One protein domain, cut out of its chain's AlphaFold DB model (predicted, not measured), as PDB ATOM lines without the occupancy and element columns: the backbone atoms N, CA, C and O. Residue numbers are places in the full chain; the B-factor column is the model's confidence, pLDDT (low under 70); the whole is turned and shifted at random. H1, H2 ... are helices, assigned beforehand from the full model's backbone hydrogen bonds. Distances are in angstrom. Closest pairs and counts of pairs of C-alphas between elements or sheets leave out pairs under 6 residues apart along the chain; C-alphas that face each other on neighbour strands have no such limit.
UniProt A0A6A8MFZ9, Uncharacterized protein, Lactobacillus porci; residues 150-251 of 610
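Overview. This is residues 150 to 251 of the 610 residues of an uncharacterized protein of Lactobacillus porci (UniProt A0A6A8MFZ9). Two helix pairs, H1 with H4 and the hairpin H2 with H3, pack crosswise as a four-helix core; short H5 lies away from it, at one end of the longest axis. The printed part has 102 residues with five named helices, H1 to H5, and no named strand. It is all helix and compact, with a radius of gyration of the C-alphas of 13.7 A and spans of 41 by 29 by 21 A.

Arrangement. H1, residues 150 to 157, touches H4, residues 222 to 233, at a shallow tilt of 24 degrees; their closest C-alphas, Asp 150 and Ser 232, are 4.7 A apart. H2, residues 180 to 194, and H3, residues 199 to 212, form a hairpin; their closest C-alphas, Val 188 and Ala 202, are 4.7 A apart. H3 touches H4 at a steep tilt of 46 degrees, closest at the C-alphas of Leu 199 and Lys 230, 6.0 A. H5, residues 246 to 250, touches no helix. In each helix every O i to N i+4 pair is within hydrogen-bond range.

Along the chain. H1 begins at C-alpha 150 (-30.483, -21.017, 1.482); H5 ends at C-alpha 250 (-35.119, -33.331, -13.950). H2 measures 20.9 A from first to last C-alpha.

Size, cuts and confidence. The printed part has no cut. Links H1 to H2 and H4 to H5 are long. Residues 239 to 251 are among those with pLDDT under 70.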
ATOM      1  N   ASP A 150     -31.606 -21.962   1.591       83.19
ATOM      2  CA  ASP A 150     -30.483 -21.017   1.482       83.19
ATOM      3  C   ASP A 150     -30.094 -20.492   2.869       83.19
ATOM      4  O   ASP A 150     -28.915 -20.452   3.233       83.19
ATOM      5  N   ARG A 151     -31.086 -20.112   3.690       86.75
ATOM      6  CA  ARG A 151     -30.848 -19.688   5.078       86.75
ATOM      7  C   ARG A 151     -30.258 -20.818   5.910       86.75
ATOM      8  O   ARG A 151     -29.357 -20.561   6.707       86.75
ATOM      9  N   ALA A 152     -30.742 -22.048   5.756       84.06
ATOM     10  CA  ALA A 152     -30.223 -23.208   6.473       84.06
ATOM     11  C   ALA A 152     -28.771 -23.517   6.082       84.06
ATOM     12  O   ALA A 152     -27.928 -23.678   6.967       84.06
ATOM     13  N   PHE A 153     -28.467 -23.513   4.784       88.88
ATOM     14  CA  PHE A 153     -27.129 -23.716   4.243       88.88
ATOM     15  C   PHE A 153     -26.156 -22.650   4.759       88.88
ATOM     16  O   PHE A 153     -25.166 -22.982   5.414       88.88
ATOM     17  N   ARG A 154     -26.493 -21.363   4.604       89.44
ATOM     18  CA  ARG A 154     -25.704 -20.237   5.136       89.44
ATOM     19  C   ARG A 154     -25.513 -20.350   6.652       89.44
ATOM     20  O   ARG A 154     -24.398 -20.242   7.161       89.44
ATOM     21  N   ASN A 155     -26.570 -20.644   7.405       88.50
ATOM     22  CA  ASN A 155     -26.462 -20.838   8.853       88.50
ATOM     23  C   ASN A 155     -25.551 -22.019   9.224       88.50
ATOM     24  O   ASN A 155     -24.891 -21.963  10.266       88.50
ATOM     25  N   CYS A 156     -25.506 -23.075   8.410       87.38
ATOM     26  CA  CYS A 156     -24.589 -24.193   8.604       87.38
ATOM     27  C   CYS A 156     -23.142 -23.748   8.364       87.38
ATOM     28  O   CYS A 156     -22.333 -23.846   9.289       87.38
ATOM     29  N   LEU A 157     -22.860 -23.113   7.217       90.62
ATOM     30  CA  LEU A 157     -21.548 -22.541   6.897       90.62
ATOM     31  C   LEU A 157     -21.037 -21.602   8.000       90.62
ATOM     32  O   LEU A 157     -19.888 -21.699   8.417       90.62
ATOM     33  N   SER A 158     -21.901 -20.752   8.564       87.69
ATOM     34  CA  SER A 158     -21.502 -19.790   9.607       87.69
ATOM     35  C   SER A 158     -20.925 -20.426  10.881       87.69
ATOM     36  O   SER A 158     -20.240 -19.753  11.655       87.69
ATOM     37  N   LYS A 159     -21.227 -21.710  11.118       86.06
ATOM     38  CA  LYS A 159     -20.775 -22.482  12.282       86.06
ATOM     39  C   LYS A 159     -19.486 -23.258  12.007       86.06
ATOM     40  O   LYS A 159     -18.865 -23.699  12.975       86.06
ATOM     41  N   LEU A 160     -19.113 -23.425  10.736       87.00
ATOM     42  CA  LEU A 160     -17.865 -24.067  10.326       87.00
ATOM     43  C   LEU A 160     -16.681 -23.162  10.667       87.00
ATOM     44  O   LEU A 160     -16.834 -21.938  10.801       87.00
ATOM     45  N   LYS A 161     -15.507 -23.773  10.841       83.56
ATOM     46  CA  LYS A 161     -14.304 -23.059  11.273       83.56
ATOM     47  C   LYS A 161     -13.125 -23.266  10.330       83.56
ATOM     48  O   LYS A 161     -12.985 -24.334   9.754       83.56
ATOM     49  N   ILE A 162     -12.266 -22.255  10.242       77.44
ATOM     50  CA  ILE A 162     -10.912 -22.332   9.674       77.44
ATOM     51  C   ILE A 162      -9.969 -21.889  10.790       77.44
ATOM     52  O   ILE A 162     -10.205 -20.842  11.400       77.44
ATOM     53  N   ASP A 163      -8.970 -22.705  11.127       79.38
ATOM     54  CA  ASP A 163      -7.993 -22.419  12.191       79.38
ATOM     55  C   ASP A 163      -8.618 -21.965  13.528       79.38
ATOM     56  O   ASP A 163      -8.098 -21.122  14.260       79.38
ATOM     57  N   GLY A 164      -9.794 -22.509  13.861       76.44
ATOM     58  CA  GLY A 164     -10.534 -22.180  15.084       76.44
ATOM     59  C   GLY A 164     -11.398 -20.909  15.028       76.44
ATOM     60  O   GLY A 164     -12.125 -20.636  15.990       76.44
ATOM     61  N   LEU A 165     -11.397 -20.161  13.921       79.75
ATOM     62  CA  LEU A 165     -12.256 -18.996  13.677       79.75
ATOM     63  C   LEU A 165     -13.490 -19.382  12.850       79.75
ATOM     64  O   LEU A 165     -13.403 -20.204  11.953       79.75
ATOM     65  N   THR A 166     -14.656 -18.787  13.120       83.00
ATOM     66  CA  THR A 166     -15.883 -19.024  12.326       83.00
ATOM     67  C   THR A 166     -15.822 -18.294  10.985       83.00
ATOM     68  O   THR A 166     -15.481 -17.111  11.000       83.00
ATOM     69  N   LEU A 167     -16.272 -18.902   9.878       82.50
ATOM     70  CA  LEU A 167     -16.213 -18.316   8.519       82.50
ATOM     71  C   LEU A 167     -16.690 -16.857   8.410       82.50
ATOM     72  O   LEU A 167     -16.063 -16.040   7.736       82.50
ATOM     73  N   ASN A 168     -17.766 -16.490   9.112       78.38
ATOM     74  CA  ASN A 168     -18.310 -15.123   9.075       78.38
ATOM     75  C   ASN A 168     -17.344 -14.058   9.622       78.38
ATOM     76  O   ASN A 168     -17.552 -12.873   9.392       78.38
ATOM     77  N   LYS A 169     -16.314 -14.465  10.371       77.25
ATOM     78  CA  LYS A 169     -15.311 -13.581  10.982       77.25
ATOM     79  C   LYS A 169     -14.004 -13.507  10.182       77.25
ATOM     80  O   LYS A 169     -13.079 -12.846  10.637       77.25
ATOM     81  N   ILE A 170     -13.915 -14.186   9.034       72.00
ATOM     82  CA  ILE A 170     -12.659 -14.439   8.303       72.00
ATOM     83  C   ILE A 170     -12.521 -13.577   7.033       72.00
ATOM     84  O   ILE A 170     -11.578 -13.744   6.275       72.00
ATOM     85  N   GLY A 171     -13.405 -12.598   6.807       62.28
ATOM     86  CA  GLY A 171     -13.490 -11.855   5.536       62.28
ATOM     87  C   GLY A 171     -12.225 -11.132   5.034       62.28
ATOM     88  O   GLY A 171     -12.250 -10.638   3.924       62.28
ATOM     89  N   GLY A 172     -11.131 -11.078   5.806       60.88
ATOM     90  CA  GLY A 172      -9.827 -10.575   5.344       60.88
ATOM     91  C   GLY A 172      -8.845 -11.637   4.821       60.88
ATOM     92  O   GLY A 172      -7.779 -11.271   4.348       60.88
ATOM     93  N   LEU A 173      -9.152 -12.937   4.933       58.91
ATOM     94  CA  LEU A 173      -8.339 -14.032   4.362       58.91
ATOM     95  C   LEU A 173      -8.916 -14.572   3.042       58.91
ATOM     96  O   LEU A 173      -8.309 -15.428   2.408       58.91
ATOM     97  N   ILE A 174     -10.104 -14.108   2.657       62.41
ATOM     98  CA  ILE A 174     -10.890 -14.611   1.532       62.41
ATOM     99  C   ILE A 174     -11.050 -13.431   0.582       62.41
ATOM    100  O   ILE A 174     -11.761 -12.501   0.939       62.41
ATOM    101  N   THR A 175     -10.308 -13.449  -0.535       57.59
ATOM    102  CA  THR A 175     -10.224 -12.423  -1.604       57.59
ATOM    103  C   THR A 175     -10.804 -11.050  -1.227       57.59
ATOM    104  O   THR A 175     -12.019 -10.861  -1.277       57.59
ATOM    105  N   ASP A 176      -9.901 -10.147  -0.845       52.31
ATOM    106  CA  ASP A 176      -9.964  -8.734  -0.434       52.31
ATOM    107  C   ASP A 176     -11.219  -8.092   0.201       52.31
ATOM    108  O   ASP A 176     -11.014  -7.179   0.989       52.31
ATOM    109  N   ASP A 177     -12.466  -8.543   0.017       58.94
ATOM    110  CA  ASP A 177     -13.653  -7.864   0.581       58.94
ATOM    111  C   ASP A 177     -14.880  -8.767   0.877       58.94
ATOM    112  O   ASP A 177     -15.937  -8.266   1.284       58.94
ATOM    113  N   ARG A 178     -14.806 -10.099   0.702       68.81
ATOM    114  CA  ARG A 178     -15.966 -11.003   0.903       68.81
ATOM    115  C   ARG A 178     -15.906 -11.756   2.234       68.81
ATOM    116  O   ARG A 178     -14.887 -12.317   2.623       68.81
ATOM    117  N   SER A 179     -17.044 -11.883   2.927       79.25
ATOM    118  CA  SER A 179     -17.133 -12.849   4.037       79.25
ATOM    119  C   SER A 179     -17.020 -14.283   3.505       79.25
ATOM    120  O   SER A 179     -17.521 -14.581   2.422       79.25
ATOM    121  N   GLY A 180     -16.438 -15.207   4.278       80.81
ATOM    122  CA  GLY A 180     -16.262 -16.585   3.799       80.81
ATOM    123  C   GLY A 180     -17.559 -17.296   3.440       80.81
ATOM    124  O   GLY A 180     -17.615 -18.071   2.495       80.81
ATOM    125  N   LEU A 181     -18.642 -16.960   4.134       85.75
ATOM    126  CA  LEU A 181     -19.966 -17.480   3.826       85.75
ATOM    127  C   LEU A 181     -20.491 -16.974   2.475       85.75
ATOM    128  O   LEU A 181     -21.084 -17.753   1.729       85.75
ATOM    129  N   GLN A 182     -20.264 -15.698   2.149       82.62
ATOM    130  CA  GLN A 182     -20.623 -15.141   0.842       82.62
ATOM    131  C   GLN A 182     -19.759 -15.733  -0.267       82.62
ATOM    132  O   GLN A 182     -20.308 -16.126  -1.288       82.62
ATOM    133  N   TYR A 183     -18.453 -15.870  -0.038       82.56
ATOM    134  CA  TYR A 183     -17.532 -16.469  -1.001       82.56
ATOM    135  C   TYR A 183     -17.943 -17.897  -1.378       82.56
ATOM    136  O   TYR A 183     -18.152 -18.180  -2.553       82.56
ATOM    137  N   ILE A 184     -18.148 -18.775  -0.387       86.56
ATOM    138  CA  ILE A 184     -18.549 -20.166  -0.650       86.56
ATOM    139  C   ILE A 184     -19.881 -20.200  -1.399       86.56
ATOM    140  O   ILE A 184     -20.001 -20.911  -2.390       86.56
ATOM    141  N   THR A 185     -20.872 -19.424  -0.943       87.81
ATOM    142  CA  THR A 185     -22.206 -19.410  -1.563       87.81
ATOM    143  C   THR A 185     -22.143 -18.946  -3.018       87.81
ATOM    144  O   THR A 185     -22.767 -19.572  -3.871       87.81
ATOM    145  N   ALA A 186     -21.387 -17.883  -3.306       82.38
ATOM    146  CA  ALA A 186     -21.216 -17.364  -4.658       82.38
ATOM    147  C   ALA A 186     -20.524 -18.397  -5.558       82.38
ATOM    148  O   ALA A 186     -21.051 -18.733  -6.610       82.38
ATOM    149  N   ARG A 187     -19.416 -18.999  -5.105       81.31
ATOM    150  CA  ARG A 187     -18.658 -19.990  -5.886       81.31
ATOM    151  C   ARG A 187     -19.472 -21.234  -6.241       81.31
ATOM    152  O   ARG A 187     -19.500 -21.638  -7.400       81.31
ATOM    153  N   VAL A 188     -20.174 -21.829  -5.274       84.75
ATOM    154  CA  VAL A 188     -20.985 -23.034  -5.548       84.75
ATOM    155  C   VAL A 188     -22.194 -22.717  -6.426       84.75
ATOM    156  O   VAL A 188     -22.553 -23.527  -7.280       84.75
ATOM    157  N   THR A 189     -22.791 -21.529  -6.263       85.00
ATOM    158  CA  THR A 189     -23.877 -21.065  -7.133       85.00
ATOM    159  C   THR A 189     -23.348 -20.865  -8.546       85.00
ATOM    160  O   THR A 189     -23.912 -21.422  -9.477       85.00
ATOM    161  N   LEU A 190     -22.228 -20.166  -8.713       78.06
ATOM    162  CA  LEU A 190     -21.601 -19.941 -10.010       78.06
ATOM    163  C   LEU A 190     -21.285 -21.258 -10.728       78.06
ATOM    164  O   LEU A 190     -21.601 -21.397 -11.903       78.06
ATOM    165  N   MET A 191     -20.739 -22.258 -10.031       73.31
ATOM    166  CA  MET A 191     -20.454 -23.561 -10.644       73.31
ATOM    167  C   MET A 191     -21.716 -24.318 -11.071       73.31
ATOM    168  O   MET A 191     -21.728 -24.924 -12.144       73.31
ATOM    169  N   TYR A 192     -22.793 -24.237 -10.289       77.56
ATOM    170  CA  TYR A 192     -24.115 -24.732 -10.686       77.56
ATOM    171  C   TYR A 192     -24.675 -23.998 -11.915       77.56
ATOM    172  O   TYR A 192     -25.303 -24.611 -12.775       77.56
ATOM    173  N   GLN A 193     -24.442 -22.689 -12.007       75.88
ATOM    174  CA  GLN A 193     -24.905 -21.858 -13.115       75.88
ATOM    175  C   GLN A 193     -24.119 -22.128 -14.408       75.88
ATOM    176  O   GLN A 193     -24.717 -22.304 -15.464       75.88
ATOM    177  N   LEU A 194     -22.785 -22.200 -14.331       66.50
ATOM    178  CA  LEU A 194     -21.899 -22.447 -15.477       66.50
ATOM    179  C   LEU A 194     -21.995 -23.875 -16.016       66.50
ATOM    180  O   LEU A 194     -21.713 -24.111 -17.187       66.50
ATOM    181  N   SER A 195     -22.377 -24.826 -15.167       60.34
ATOM    182  CA  SER A 195     -22.659 -26.207 -15.555       60.34
ATOM    183  C   SER A 195     -24.169 -26.412 -15.499       60.34
ATOM    184  O   SER A 195     -24.621 -26.889 -14.473       60.34
ATOM    185  N   PRO A 196     -24.955 -26.066 -16.534       61.34
ATOM    186  CA  PRO A 196     -26.380 -25.723 -16.449       61.34
ATOM    187  C   PRO A 196     -27.217 -26.630 -15.531       61.34
ATOM    188  O   PRO A 196     -27.741 -27.662 -15.959       61.34
ATOM    189  N   GLY A 197     -27.325 -26.257 -14.252       62.75
ATOM    190  CA  GLY A 197     -28.106 -27.001 -13.267       62.75
ATOM    191  C   GLY A 197     -27.408 -28.211 -12.613       62.75
ATOM    192  O   GLY A 197     -28.033 -29.044 -11.954       62.75
ATOM    193  N   ASN A 198     -26.104 -28.372 -12.784       68.94
ATOM    194  CA  ASN A 198     -25.372 -29.545 -12.329       68.94
ATOM    195  C   ASN A 198     -25.014 -29.426 -10.842       68.94
ATOM    196  O   ASN A 198     -24.022 -28.806 -10.451       68.94
ATOM    197  N   LEU A 199     -25.821 -30.081 -10.009       69.62
ATOM    198  CA  LEU A 199     -25.619 -30.158  -8.564       69.62
ATOM    199  C   LEU A 199     -24.304 -30.858  -8.169       69.62
ATOM    200  O   LEU A 199     -23.744 -30.537  -7.121       69.62
ATOM    201  N   ASP A 200     -23.773 -31.762  -8.994       67.44
ATOM    202  CA  ASP A 200     -22.496 -32.437  -8.722       67.44
ATOM    203  C   ASP A 200     -21.294 -31.539  -9.024       67.44
ATOM    204  O   ASP A 200     -20.282 -31.609  -8.325       67.44
ATOM    205  N   ALA A 201     -21.412 -30.637 -10.002       61.41
ATOM    206  CA  ALA A 201     -20.399 -29.610 -10.242       61.41
ATOM    207  C   ALA A 201     -20.286 -28.662  -9.037       61.41
ATOM    208  O   ALA A 201     -19.184 -28.408  -8.547       61.41
ATOM    209  N   ALA A 202     -21.423 -28.222  -8.489       70.12
ATOM    210  CA  ALA A 202     -21.458 -27.425  -7.262       70.12
ATOM    211  C   ALA A 202     -20.939 -28.195  -6.035       70.12
ATOM    212  O   ALA A 202     -20.230 -27.630  -5.201       70.12
ATOM    213  N   SER A 203     -21.243 -29.493  -5.938       74.88
ATOM    214  CA  SER A 203     -20.733 -30.375  -4.879       74.88
ATOM    215  C   SER A 203     -19.211 -30.525  -4.932       74.88
ATOM    216  O   SER A 203     -18.522 -30.428  -3.913       74.88
ATOM    217  N   SER A 204     -18.667 -30.713  -6.138       65.62
ATOM    218  CA  SER A 204     -17.226 -30.777  -6.379       65.62
ATOM    219  C   SER A 204     -16.536 -29.478  -5.961       65.62
ATOM    220  O   SER A 204     -15.531 -29.525  -5.251       65.62
ATOM    221  N   GLU A 205     -17.106 -28.327  -6.321       78.00
ATOM    222  CA  GLU A 205     -16.580 -27.015  -5.934       78.00
ATOM    223  C   GLU A 205     -16.581 -26.828  -4.413       78.00
ATOM    224  O   GLU A 205     -15.559 -26.481  -3.821       78.00
ATOM    225  N   LEU A 206     -17.698 -27.145  -3.750       82.38
ATOM    226  CA  LEU A 206     -17.798 -27.086  -2.292       82.38
ATOM    227  C   LEU A 206     -16.723 -27.954  -1.620       82.38
ATOM    228  O   LEU A 206     -16.115 -27.542  -0.631       82.38
ATOM    229  N   ARG A 207     -16.463 -29.149  -2.165       77.81
ATOM    230  CA  ARG A 207     -15.435 -30.073  -1.668       77.81
ATOM    231  C   ARG A 207     -14.026 -29.524  -1.860       77.81
ATOM    232  O   ARG A 207     -13.200 -29.658  -0.959       77.81
ATOM    233  N   GLN A 208     -13.747 -28.912  -3.006       70.00
ATOM    234  CA  GLN A 208     -12.454 -28.289  -3.282       70.00
ATOM    235  C   GLN A 208     -12.186 -27.128  -2.328       70.00
ATOM    236  O   GLN A 208     -11.138 -27.107  -1.686       70.00
ATOM    237  N   ILE A 209     -13.160 -26.235  -2.154       76.38
ATOM    238  CA  ILE A 209     -13.070 -25.104  -1.227       76.38
ATOM    239  C   ILE A 209     -12.868 -25.596   0.211       76.38
ATOM    240  O   ILE A 209     -11.980 -25.113   0.913       76.38
ATOM    241  N   ALA A 210     -13.640 -26.598   0.639       79.12
ATOM    242  CA  ALA A 210     -13.501 -27.175   1.972       79.12
ATOM    243  C   ALA A 210     -12.106 -27.756   2.232       79.12
ATOM    244  O   ALA A 210     -11.552 -27.549   3.312       79.12
ATOM    245  N   ASN A 211     -11.536 -28.456   1.249       73.94
ATOM    246  CA  ASN A 211     -10.186 -29.002   1.345       73.94
ATOM    247  C   ASN A 211      -9.122 -27.901   1.324       73.94
ATOM    248  O   ASN A 211      -8.161 -27.973   2.083       73.94
ATOM    249  N   PHE A 212      -9.290 -26.895   0.463       73.88
ATOM    250  CA  PHE A 212      -8.348 -25.789   0.308       73.88
ATOM    251  C   PHE A 212      -8.210 -24.970   1.594       73.88
ATOM    252  O   PHE A 212      -7.099 -24.674   2.020       73.88
ATOM    253  N   PHE A 213      -9.335 -24.650   2.234       72.88
ATOM    254  CA  PHE A 213      -9.359 -23.901   3.490       72.88
ATOM    255  C   PHE A 213      -9.250 -24.786   4.740       72.88
ATOM    256  O   PHE A 213      -9.436 -24.280   5.844       72.88
ATOM    257  N   GLU A 214      -9.005 -26.092   4.577       76.50
ATOM    258  CA  GLU A 214      -8.944 -27.079   5.665       76.50
ATOM    259  C   GLU A 214     -10.107 -26.920   6.667       76.50
ATOM    260  O   GLU A 214      -9.926 -26.867   7.885       76.50
ATOM    261  N   MET A 215     -11.328 -26.790   6.136       82.81
ATOM    262  CA  MET A 215     -12.501 -26.448   6.935       82.81
ATOM    263  C   MET A 215     -12.796 -27.520   7.990       82.81
ATOM    264  O   MET A 215     -13.010 -28.694   7.683       82.81
ATOM    265  N   ASP A 216     -12.900 -27.094   9.246       82.31
ATOM    266  CA  ASP A 216     -13.387 -27.923  10.341       82.31
ATOM    267  C   ASP A 216     -14.918 -27.941  10.321       82.31
ATOM    268  O   ASP A 216     -15.594 -26.937  10.604       82.31
ATOM    269  N   PHE A 217     -15.465 -29.114   9.998       83.25
ATOM    270  CA  PHE A 217     -16.903 -29.343   9.966       83.25
ATOM    271  C   PHE A 217     -17.536 -29.466  11.359       83.25
ATOM    272  O   PHE A 217     -18.761 -29.381  11.507       83.25
ATOM    273  N   GLY A 218     -16.723 -29.589  12.411       76.62
ATOM    274  CA  GLY A 218     -17.163 -29.661  13.795       76.62
ATOM    275  C   GLY A 218     -18.158 -30.797  14.026       76.62
ATOM    276  O   GLY A 218     -17.782 -31.960  14.109       76.62
ATOM    277  N   LYS A 219     -19.440 -30.442  14.180       78.19
ATOM    278  CA  LYS A 219     -20.537 -31.402  14.403       78.19
ATOM    279  C   LYS A 219     -21.276 -31.823  13.130       78.19
ATOM    280  O   LYS A 219     -22.197 -32.625  13.235       78.19
ATOM    281  N   TYR A 220     -20.968 -31.199  11.997       81.38
ATOM    282  CA  TYR A 220     -21.587 -31.516  10.717       81.38
ATOM    283  C   TYR A 220     -20.674 -32.442   9.915       81.38
ATOM    284  O   TYR A 220     -19.465 -32.468  10.139       81.38
ATOM    285  N   THR A 221     -21.238 -33.191   8.975       79.88
ATOM    286  CA  THR A 221     -20.469 -33.898   7.941       79.88
ATOM    287  C   THR A 221     -20.440 -33.076   6.655       79.88
ATOM    288  O   THR A 221     -21.262 -32.175   6.468       79.88
ATOM    289  N   PHE A 222     -19.506 -33.382   5.747       82.19
ATOM    290  CA  PHE A 222     -19.518 -32.784   4.410       82.19
ATOM    291  C   PHE A 222     -20.859 -33.038   3.711       82.19
ATOM    292  O   PHE A 222     -21.459 -32.103   3.194       82.19
ATOM    293  N   ASP A 223     -21.362 -34.272   3.769       78.44
ATOM    294  CA  ASP A 223     -22.584 -34.678   3.068       78.44
ATOM    295  C   ASP A 223     -23.827 -33.936   3.590       78.44
ATOM    296  O   ASP A 223     -24.686 -33.539   2.809       78.44
ATOM    297  N   GLN A 224     -23.894 -33.635   4.893       78.69
ATOM    298  CA  GLN A 224     -24.957 -32.790   5.456       78.69
ATOM    299  C   GLN A 224     -24.908 -31.351   4.921       78.69
ATOM    300  O   GLN A 224     -25.950 -30.734   4.687       78.69
ATOM    301  N   VAL A 225     -23.707 -30.791   4.756       83.06
ATOM    302  CA  VAL A 225     -23.523 -29.446   4.188       83.06
ATOM    303  C   VAL A 225     -23.847 -29.454   2.689       83.06
ATOM    304  O   VAL A 225     -24.535 -28.548   2.218       83.06
ATOM    305  N   ASP A 226     -23.420 -30.492   1.968       81.75
ATOM    306  CA  ASP A 226     -23.681 -30.708   0.541       81.75
ATOM    307  C   ASP A 226     -25.176 -30.865   0.242       81.75
ATOM    308  O   ASP A 226     -25.700 -30.204  -0.649       81.75
ATOM    309  N   ALA A 227     -25.904 -31.655   1.032       78.69
ATOM    310  CA  ALA A 227     -27.345 -31.827   0.872       78.69
ATOM    311  C   ALA A 227     -28.110 -30.506   1.064       78.69
ATOM    312  O   ALA A 227     -29.003 -30.179   0.279       78.69
ATOM    313  N   LEU A 228     -27.744 -29.704   2.074       81.50
ATOM    314  CA  LEU A 228     -28.337 -28.377   2.286       81.50
ATOM    315  C   LEU A 228     -28.030 -27.418   1.129       81.50
ATOM    316  O   LEU A 228     -28.912 -26.664   0.719       81.50
ATOM    317  N   MET A 229     -26.806 -27.462   0.597       89.81
ATOM    318  CA  MET A 229     -26.416 -26.707  -0.594       89.81
ATOM    319  C   MET A 229     -27.254 -27.125  -1.807       89.81
ATOM    320  O   MET A 229     -27.870 -26.280  -2.450       89.81
ATOM    321  N   LYS A 230     -27.373 -28.429  -2.077       82.81
ATOM    322  CA  LYS A 230     -28.141 -28.950  -3.214       82.81
ATOM    323  C   LYS A 230     -29.612 -28.547  -3.149       82.81
ATOM    324  O   LYS A 230     -30.163 -28.108  -4.155       82.81
ATOM    325  N   LYS A 231     -30.223 -28.595  -1.961       80.19
ATOM    326  CA  LYS A 231     -31.587 -28.081  -1.727       80.19
ATOM    327  C   LYS A 231     -31.730 -26.576  -1.934       80.19
ATOM    328  O   LYS A 231     -32.797 -26.110  -2.314       80.19
ATOM    329  N   SER A 232     -30.687 -25.818  -1.612       83.75
ATOM    330  CA  SER A 232     -30.641 -24.369  -1.809       83.75
ATOM    331  C   SER A 232     -30.545 -24.009  -3.299       83.75
ATOM    332  O   SER A 232     -31.116 -23.010  -3.732       83.75
ATOM    333  N   LEU A 233     -29.868 -24.835  -4.102       80.88
ATOM    334  CA  LEU A 233     -29.665 -24.579  -5.530       80.88
ATOM    335  C   LEU A 233     -30.743 -25.174  -6.442       80.88
ATOM    336  O   LEU A 233     -30.984 -24.607  -7.499       80.88
ATOM    337  N   CYS A 234     -31.404 -26.275  -6.068       74.94
ATOM    338  CA  CYS A 234     -32.291 -27.016  -6.978       74.94
ATOM    339  C   CYS A 234     -33.467 -26.195  -7.538       74.94
ATOM    340  O   CYS A 234     -33.880 -26.429  -8.676       74.94
ATOM    341  N   ASP A 235     -33.962 -25.229  -6.761       72.50
ATOM    342  CA  ASP A 235     -35.058 -24.325  -7.139       72.50
ATOM    343  C   ASP A 235     -34.550 -23.024  -7.771       72.50
ATOM    344  O   ASP A 235     -35.342 -22.166  -8.159       72.50
ATOM    345  N   LYS A 236     -33.227 -22.830  -7.853       77.31
ATOM    346  CA  LYS A 236     -32.672 -21.659  -8.524       77.31
ATOM    347  C   LYS A 236     -32.695 -21.888 -10.034       77.31
ATOM    348  O   LYS A 236     -32.270 -22.956 -10.494       77.31
ATOM    349  N   PRO A 237     -33.139 -20.890 -10.815       72.88
ATOM    350  CA  PRO A 237     -33.017 -20.949 -12.261       72.88
ATOM    351  C   PRO A 237     -31.537 -21.012 -12.636       72.88
ATOM    352  O   PRO A 237     -30.705 -20.457 -11.914       72.88
ATOM    353  N   CYS A 238     -31.204 -21.691 -13.734       70.31
ATOM    354  CA  CYS A 238     -29.816 -21.821 -14.172       70.31
ATOM    355  C   CYS A 238     -29.529 -21.195 -15.546       70.31
ATOM    356  O   CYS A 238     -30.356 -21.211 -16.466       70.31
ATOM    357  N   TRP A 239     -28.324 -20.642 -15.683       69.69
ATOM    358  CA  TRP A 239     -27.832 -20.017 -16.903       69.69
ATOM    359  C   TRP A 239     -27.693 -21.076 -18.006       69.69
ATOM    360  O   TRP A 239     -27.222 -22.188 -17.789       69.69
ATOM    361  N   GLY A 240     -28.181 -20.761 -19.206       53.97
ATOM    362  CA  GLY A 240     -28.230 -21.710 -20.327       53.97
ATOM    363  C   GLY A 240     -29.517 -22.530 -20.434       53.97
ATOM    364  O   GLY A 240     -29.829 -22.987 -21.528       53.97
ATOM    365  N   LEU A 241     -30.331 -22.651 -19.383       52.84
ATOM    366  CA  LEU A 241     -31.663 -23.272 -19.485       52.84
ATOM    367  C   LEU A 241     -32.777 -22.253 -19.662       52.84
ATOM    368  O   LEU A 241     -33.927 -22.531 -19.357       52.84
ATOM    369  N   GLY A 242     -32.450 -21.051 -20.130       55.03
ATOM    370  CA  GLY A 242     -33.453 -20.030 -20.400       55.03
ATOM    371  C   GLY A 242     -34.339 -19.701 -19.198       55.03
ATOM    372  O   GLY A 242     -35.455 -19.267 -19.423       55.03
ATOM    373  N   GLY A 243     -33.891 -19.921 -17.956       57.34
ATOM    374  CA  GLY A 243     -34.677 -19.657 -16.747       57.34
ATOM    375  C   GLY A 243     -35.367 -20.867 -16.102       57.34
ATOM    376  O   GLY A 243     -36.016 -20.678 -15.079       57.34
ATOM    377  N   TYR A 244     -35.220 -22.093 -16.624       58.53
ATOM    378  CA  TYR A 244     -35.707 -23.292 -15.923       58.53
ATOM    379  C   TYR A 244     -34.825 -23.669 -14.715       58.53
ATOM    380  O   TYR A 244     -33.598 -23.500 -14.722       58.53
ATOM    381  N   THR A 245     -35.461 -24.239 -13.692       63.97
ATOM    382  CA  THR A 245     -34.826 -24.853 -12.514       63.97
ATOM    383  C   THR A 245     -34.494 -26.330 -12.749       63.97
ATOM    384  O   THR A 245     -35.062 -26.990 -13.626       63.97
ATOM    385  N   CYS A 246     -33.620 -26.903 -11.920       54.84
ATOM    386  CA  CYS A 246     -33.346 -28.341 -11.969       54.84
ATOM    387  C   CYS A 246     -34.563 -29.197 -11.646       54.84
ATOM    388  O   CYS A 246     -34.731 -30.261 -12.241       54.84
ATOM    389  N   VAL A 247     -35.417 -28.742 -10.730       54.22
ATOM    390  CA  VAL A 247     -36.643 -29.455 -10.352       54.22
ATOM    391  C   VAL A 247     -37.605 -29.555 -11.534       54.22
ATOM    392  O   VAL A 247     -38.105 -30.640 -11.828       54.22
ATOM    393  N   GLU A 248     -37.820 -28.456 -12.260       52.62
ATOM    394  CA  GLU A 248     -38.738 -28.414 -13.408       52.62
ATOM    395  C   GLU A 248     -38.306 -29.330 -14.556       52.62
ATOM    396  O   GLU A 248     -39.141 -29.835 -15.306       52.62
ATOM    397  N   LEU A 249     -37.004 -29.559 -14.686       48.44
ATOM    398  CA  LEU A 249     -36.421 -30.262 -15.820       48.44
ATOM    399  C   LEU A 249     -36.093 -31.724 -15.537       48.44
ATOM    400  O   LEU A 249     -36.306 -32.588 -16.387       48.44
ATOM    401  N   LEU A 250     -35.550 -31.997 -14.354       45.53
ATOM    402  CA  LEU A 250     -35.119 -33.331 -13.950       45.53
ATOM    403  C   LEU A 250     -36.196 -34.054 -13.136       45.53
ATOM    404  O   LEU A 250     -36.056 -35.246 -12.880       45.53
ATOM    405  N   GLY A 251     -37.267 -33.355 -12.737       45.38
ATOM    406  CA  GLY A 251     -38.338 -33.915 -11.913       45.38
ATOM    407  C   GLY A 251     -37.857 -34.373 -10.535       45.38
ATOM    408  O   GLY A 251     -38.520 -35.195  -9.908       45.38
TER     409      GLY A 251